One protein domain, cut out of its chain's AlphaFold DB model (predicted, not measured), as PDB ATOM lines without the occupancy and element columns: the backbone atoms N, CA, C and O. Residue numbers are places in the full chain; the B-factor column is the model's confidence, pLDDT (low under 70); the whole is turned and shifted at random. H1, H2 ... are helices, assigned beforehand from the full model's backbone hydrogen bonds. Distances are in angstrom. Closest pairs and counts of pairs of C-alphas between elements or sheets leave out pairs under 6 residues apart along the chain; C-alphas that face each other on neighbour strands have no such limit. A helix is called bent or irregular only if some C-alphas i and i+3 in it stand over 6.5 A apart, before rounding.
ATOM      1  N   SER A   7     -45.645 -10.034  12.830       53.03
ATOM      2  CA  SER A   7     -46.056  -8.667  13.174       53.03
ATOM      3  C   SER A   7     -45.471  -8.176  14.507       53.03
ATOM      4  O   SER A   7     -44.948  -7.064  14.570       53.03
ATOM      5  N   PHE A   8     -45.481  -9.004  15.556       49.44
ATOM      6  CA  PHE A   8     -45.059  -8.573  16.897       49.44
ATOM      7  C   PHE A   8     -43.527  -8.541  17.088       49.44
ATOM      8  O   PHE A   8     -43.024  -7.740  17.872       49.44
ATOM      9  N   ASP A   9     -42.768  -9.361  16.346       63.31
ATOM     10  CA  ASP A   9     -41.294  -9.427  16.452       63.31
ATOM     11  C   ASP A   9     -40.597  -8.312  15.649       63.31
ATOM     12  O   ASP A   9     -39.492  -7.889  15.980       63.31
ATOM     13  N   LEU A  10     -41.240  -7.770  14.608       62.12
ATOM     14  CA  LEU A  10     -40.606  -6.778  13.730       62.12
ATOM     15  C   LEU A  10     -40.422  -5.404  14.386       62.12
ATOM     16  O   LEU A  10     -39.385  -4.770  14.179       62.12
ATOM     17  N   ARG A  11     -41.385  -4.953  15.201       59.09
ATOM     18  CA  ARG A  11     -41.327  -3.647  15.882       59.09
ATOM     19  C   ARG A  11     -40.162  -3.569  16.867       59.09
ATOM     20  O   ARG A  11     -39.380  -2.626  16.817       59.09
ATOM     21  N   THR A  12     -40.012  -4.581  17.714       67.94
ATOM     22  CA  THR A  12     -38.947  -4.634  18.726       67.94
ATOM     23  C   THR A  12     -37.568  -4.863  18.102       67.94
ATOM     24  O   THR A  12     -36.565  -4.378  18.616       67.94
ATOM     25  N   ARG A  13     -37.499  -5.583  16.976       68.25
ATOM     26  CA  ARG A  13     -36.239  -6.033  16.365       68.25
ATOM     27  C   ARG A  13     -35.674  -5.099  15.294       68.25
ATOM     28  O   ARG A  13     -34.463  -5.083  15.092       68.25
ATOM     29  N   PHE A  14     -36.528  -4.341  14.605       73.12
ATOM     30  CA  PHE A  14     -36.130  -3.476  13.485       73.12
ATOM     31  C   PHE A  14     -36.638  -2.028  13.599       73.12
ATOM     32  O   PHE A  14     -36.257  -1.186  12.785       73.12
ATOM     33  N   GLY A  15     -37.459  -1.725  14.608       83.00
ATOM     34  CA  GLY A  15     -37.986  -0.390  14.875       83.00
ATOM     35  C   GLY A  15     -39.266  -0.051  14.107       83.00
ATOM     36  O   GLY A  15     -39.702  -0.757  13.192       83.00
ATOM     37  N   ASP A  16     -39.872   1.075  14.485       84.75
ATOM     38  CA  ASP A  16     -41.185   1.502  13.990       84.75
ATOM     39  C   ASP A  16     -41.235   1.712  12.477       84.75
ATOM     40  O   ASP A  16     -42.218   1.350  11.834       84.75
ATOM     41  N   THR A  17     -40.162   2.226  11.878       84.88
ATOM     42  CA  THR A  17     -40.106   2.489  10.435       84.88
ATOM     43  C   THR A  17     -40.256   1.213   9.606       84.88
ATOM     44  O   THR A  17     -40.933   1.219   8.579       84.88
ATOM     45  N   VAL A  18     -39.642   0.108  10.043       85.56
ATOM     46  CA  VAL A  18     -39.735  -1.189   9.356       85.56
ATOM     47  C   VAL A  18     -41.105  -1.815   9.582       85.56
ATOM     48  O   VAL A  18     -41.698  -2.343   8.644       85.56
ATOM     49  N   TYR A  19     -41.638  -1.705  10.799       85.50
ATOM     50  CA  TYR A  19     -42.974  -2.195  11.132       85.50
ATOM     51  C   TYR A  19     -44.071  -1.511  10.297       85.50
ATOM     52  O   TYR A  19     -44.901  -2.186   9.690       85.50
ATOM     53  N   GLN A  20     -44.041  -0.178  10.197       87.62
ATOM     54  CA  GLN A  20     -45.023   0.594   9.426       87.62
ATOM     55  C   GLN A  20     -44.946   0.310   7.921       87.62
ATOM     56  O   GLN A  20     -45.975   0.122   7.264       87.62
ATOM     57  N   TRP A  21     -43.731   0.223   7.372       90.81
ATOM     58  CA  TRP A  21     -43.532  -0.160   5.975       90.81
ATOM     59  C   TRP A  21     -44.072  -1.568   5.698       90.81
ATOM     60  O   TRP A  21     -44.794  -1.760   4.720       90.81
ATOM     61  N   TRP A  22     -43.763  -2.537   6.566       89.75
ATOM     62  CA  TRP A  22     -44.202  -3.916   6.384       89.75
ATOM     63  C   TRP A  22     -45.727  -4.039   6.419       89.75
ATOM     64  O   TRP A  22     -46.300  -4.655   5.524       89.75
ATOM     65  N   ASN A  23     -46.394  -3.381   7.374       88.75
ATOM     66  CA  ASN A  23     -47.859  -3.365   7.464       88.75
ATOM     67  C   ASN A  23     -48.522  -2.724   6.238       88.75
ATOM     68  O   ASN A  23     -49.536  -3.222   5.754       88.75
ATOM     69  N   THR A  24     -47.930  -1.652   5.705       90.38
ATOM     70  CA  THR A  24     -48.400  -1.023   4.460       90.38
ATOM     71  C   THR A  24     -48.228  -1.950   3.256       90.38
ATOM     72  O   THR A  24     -49.060  -1.962   2.357       90.38
ATOM     73  N   LEU A  25     -47.157  -2.740   3.213       88.50
ATOM     74  CA  LEU A  25     -46.901  -3.656   2.104       88.50
ATOM     75  C   LEU A  25     -47.840  -4.869   2.128       88.50
ATOM     76  O   LEU A  25     -48.378  -5.250   1.092       88.50
ATOM     77  N   ILE A  26     -48.073  -5.472   3.297       90.94
ATOM     78  CA  ILE A  26     -48.957  -6.643   3.411       90.94
ATOM     79  C   ILE A  26     -50.446  -6.292   3.276       90.94
ATOM     80  O   ILE A  26     -51.250  -7.196   3.080       90.94
ATOM     81  N   SER A  27     -50.831  -5.010   3.351       91.25
ATOM     82  CA  SER A  27     -52.221  -4.592   3.104       91.25
ATOM     83  C   SER A  27     -52.611  -4.646   1.623       91.25
ATOM     84  O   SER A  27     -53.796  -4.732   1.310       91.25
ATOM     85  N   VAL A  28     -51.625  -4.638   0.716       92.12
ATOM     86  CA  VAL A  28     -51.826  -4.672  -0.744       92.12
ATOM     87  C   VAL A  28     -51.388  -5.991  -1.389       92.12
ATOM     88  O   VAL A  28     -51.545  -6.175  -2.595       92.12
ATOM     89  N   VAL A  29     -50.832  -6.921  -0.606       88.69
ATOM     90  CA  VAL A  29     -50.351  -8.229  -1.075       88.69
ATOM     91  C   VAL A  29     -51.306  -9.325  -0.587       88.69
ATOM     92  O   VAL A  29     -51.623  -9.354   0.601       88.69
ATOM     93  N   PRO A  30     -51.750 -10.257  -1.457       89.75
ATOM     94  CA  PRO A  30     -52.578 -11.388  -1.041       89.75
ATOM     95  C   PRO A  30     -51.914 -12.189   0.083       89.75
ATOM     96  O   PRO A  30     -50.709 -12.454   0.023       89.75
ATOM     97  N   ARG A  31     -52.689 -12.599   1.095       83.69
ATOM     98  CA  ARG A  31     -52.160 -13.274   2.296       83.69
ATOM     99  C   ARG A  31     -51.373 -14.540   1.958       83.69
ATOM    100  O   ARG A  31     -50.391 -14.838   2.625       83.69
ATOM    101  N   GLU A  32     -51.747 -15.233   0.888       87.94
ATOM    102  CA  GLU A  32     -51.115 -16.466   0.409       87.94
ATOM    103  C   GLU A  32     -49.682 -16.235  -0.094       87.94
ATOM    104  O   GLU A  32     -48.885 -17.168  -0.161       87.94
ATOM    105  N   ARG A  33     -49.340 -14.989  -0.450       83.88
ATOM    106  CA  ARG A  33     -47.994 -14.599  -0.893       83.88
ATOM    107  C   ARG A  33     -47.110 -14.096   0.248       83.88
ATOM    108  O   ARG A  33     -45.904 -13.954   0.053       83.88
ATOM    109  N   VAL A  34     -47.676 -13.831   1.427       87.44
ATOM    110  CA  VAL A  34     -46.942 -13.308   2.586       87.44
ATOM    111  C   VAL A  34     -46.215 -14.454   3.292       87.44
ATOM    112  O   VAL A  34     -46.708 -15.063   4.235       87.44
ATOM    113  N   THR A  35     -45.009 -14.746   2.813       88.44
ATOM    114  CA  THR A  35     -44.087 -15.735   3.388       88.44
ATOM    115  C   THR A  35     -42.871 -15.058   4.018       88.44
ATOM    116  O   THR A  35     -42.626 -13.861   3.835       88.44
ATOM    117  N   TRP A  36     -42.070 -15.820   4.767       82.25
ATOM    118  CA  TRP A  36     -40.812 -15.306   5.309       82.25
ATOM    119  C   TRP A  36     -39.822 -14.947   4.192       82.25
ATOM    120  O   TRP A  36     -39.150 -13.917   4.255       82.25
ATOM    121  N   GLU A  37     -39.779 -15.748   3.132       81.31
ATOM    122  CA  GLU A  37     -38.986 -15.502   1.932       81.31
ATOM    123  C   GLU A  37     -39.407 -14.193   1.251       81.31
ATOM    124  O   GLU A  37     -38.550 -13.404   0.847       81.31
ATOM    125  N   PHE A  38     -40.716 -13.927   1.189       85.50
ATOM    126  CA  PHE A  38     -41.262 -12.674   0.669       85.50
ATOM    127  C   PHE A  38     -40.838 -11.468   1.519       85.50
ATOM    128  O   PHE A  38     -40.342 -10.481   0.971       85.50
ATOM    129  N   PHE A  39     -40.929 -11.567   2.854       85.75
ATOM    130  CA  PHE A  39     -40.411 -10.534   3.761       85.75
ATOM    131  C   PHE A  39     -38.935 -10.249   3.498       85.75
ATOM    132  O   PHE A  39     -38.548  -9.100   3.299       85.75
ATOM    133  N   GLN A  40     -38.103 -11.291   3.458       81.12
ATOM    134  CA  GLN A  40     -36.670 -11.135   3.229       81.12
ATOM    135  C   GLN A  40     -36.372 -10.486   1.874       81.12
ATOM    136  O   GLN A  40     -35.461  -9.664   1.788       81.12
ATOM    137  N   PHE A  41     -37.116 -10.840   0.826       83.38
ATOM    138  CA  PHE A  41     -36.957 -10.262  -0.503       83.38
ATOM    139  C   PHE A  41     -37.288  -8.763  -0.519       83.38
ATOM    140  O   PHE A  41     -36.438  -7.947  -0.889       83.38
ATOM    141  N   GLU A  42     -38.476  -8.385  -0.048       87.38
ATOM    142  CA  GLU A  42     -38.929  -6.989  -0.054       87.38
ATOM    143  C   GLU A  42     -38.138  -6.123   0.935       87.38
ATOM    144  O   GLU A  42     -37.786  -4.983   0.627       87.38
ATOM    145  N   PHE A  43     -37.744  -6.680   2.083       85.25
ATOM    146  CA  PHE A  43     -36.894  -5.988   3.050       85.25
ATOM    147  C   PHE A  43     -35.521  -5.677   2.450       85.25
ATOM    148  O   PHE A  43     -35.028  -4.552   2.559       85.25
ATOM    149  N   ARG A  44     -34.905  -6.647   1.760       80.88
ATOM    150  CA  ARG A  44     -33.633  -6.423   1.059       80.88
ATOM    151  C   ARG A  44     -33.780  -5.358  -0.019       80.88
ATOM    152  O   ARG A  44     -32.956  -4.457  -0.069       80.88
ATOM    153  N   LYS A  45     -34.837  -5.424  -0.826       82.69
ATOM    154  CA  LYS A  45     -35.116  -4.445  -1.882       82.69
ATOM    155  C   LYS A  45     -35.309  -3.026  -1.335       82.69
ATOM    156  O   LYS A  45     -34.840  -2.071  -1.947       82.69
ATOM    157  N   LYS A  46     -35.982  -2.879  -0.188       84.06
ATOM    158  CA  LYS A  46     -36.281  -1.575   0.420       84.06
ATOM    159  C   LYS A  46     -35.095  -0.967   1.171       84.06
ATOM    160  O   LYS A  46     -34.894   0.243   1.086       84.06
ATOM    161  N   TYR A  47     -34.346  -1.780   1.917       82.44
ATOM    162  CA  TYR A  47     -33.351  -1.290   2.882       82.44
ATOM    163  C   TYR A  47     -31.901  -1.600   2.506       82.44
ATOM    164  O   TYR A  47     -30.990  -0.991   3.065       82.44
ATOM    165  N   ILE A  48     -31.654  -2.508   1.560       81.88
ATOM    166  CA  ILE A  48     -30.302  -2.821   1.094       81.88
ATOM    167  C   ILE A  48     -30.124  -2.277  -0.320       81.88
ATOM    168  O   ILE A  48     -30.669  -2.798  -1.288       81.88
TER     169      ILE A  48
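Overview. This is residues 7 to 48 of the 135 residues of the protein "DNA-dependent protein kinase catalytic subunit" of Gossypium australe (UniProt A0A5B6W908). Going along the printed part from residue 7, you meet a small helical hairpin, the short H1 folding back into the longer H2, and then a third helix, H3, which a loop brings back near H2 without touching it. The fold is open at this third helix: H1 and H2 touch, while H3 stays clear of H1, and the loop residues 27 to 33 stick out at one end. The printed part has 42 residues with three named helices in the order H1, H2, H3 and no named strand; its class is all helix. It is compact, with a radius of gyration of the C-alphas of 9.8 A, and spans 25 by 21 by 15 A along its three main axes.

Arrangement. Begin with H1, residues 7 to 14, and H2, residues 16 to 26, which form a helical hairpin over a tight link of one residue. They run opposite ways at a steep tilt of 39 degrees. They touch, with 6 pairs of C-alphas within 8 A; look for the closest, those of Arg 11 and Tyr 19, 5.2 A apart. Next comes H3, residues 36 to 47, after a short link of 9 residues. H2 and H3 are near each other, with 11 pairs of C-alphas within 10 A; they only just fail to touch, their closest C-alphas being 8.1 A apart, with no pair within 8 A. H1 and H3 are apart. In H2 and H3 every O i to N i+4 pair is within hydrogen-bond range; in H1 it is 2 of 4, with 1 of 5 O i to N i+3 pairs within range.

Along the chain. Find C-alpha 7 at (-46.056, -8.667, 13.174); from there H1 runs 11.2 A to C-alpha 14. H1 is neither bent nor irregular, but only just: C-alphas 8 and 11 are 6.3 A apart. Then find C-alpha 16 at (-41.185, 1.502, 13.990), where H2 begins; it covers 15.4 A to C-alpha 26. H3, the longest helix with 12 residues, runs 16.1 A from C-alpha 36 to C-alpha 47 at (-33.351, -1.290, 2.882).

Size, cuts and confidence. The two C-alphas farthest apart, those of Gly 15 and Glu 32, are 25.3 A apart, and those of Ser 7 and Ile 48 are 20.7 A apart. The printed part has no cut, and neither link is long. Residues 12 to 17, of which 12 to 14 belong to H1, stand free, and residues 27 to 33 do too. The mean pLDDT of the printed part is 81.5; look at residues 7 to 13 for the model's low confidence, each under 70.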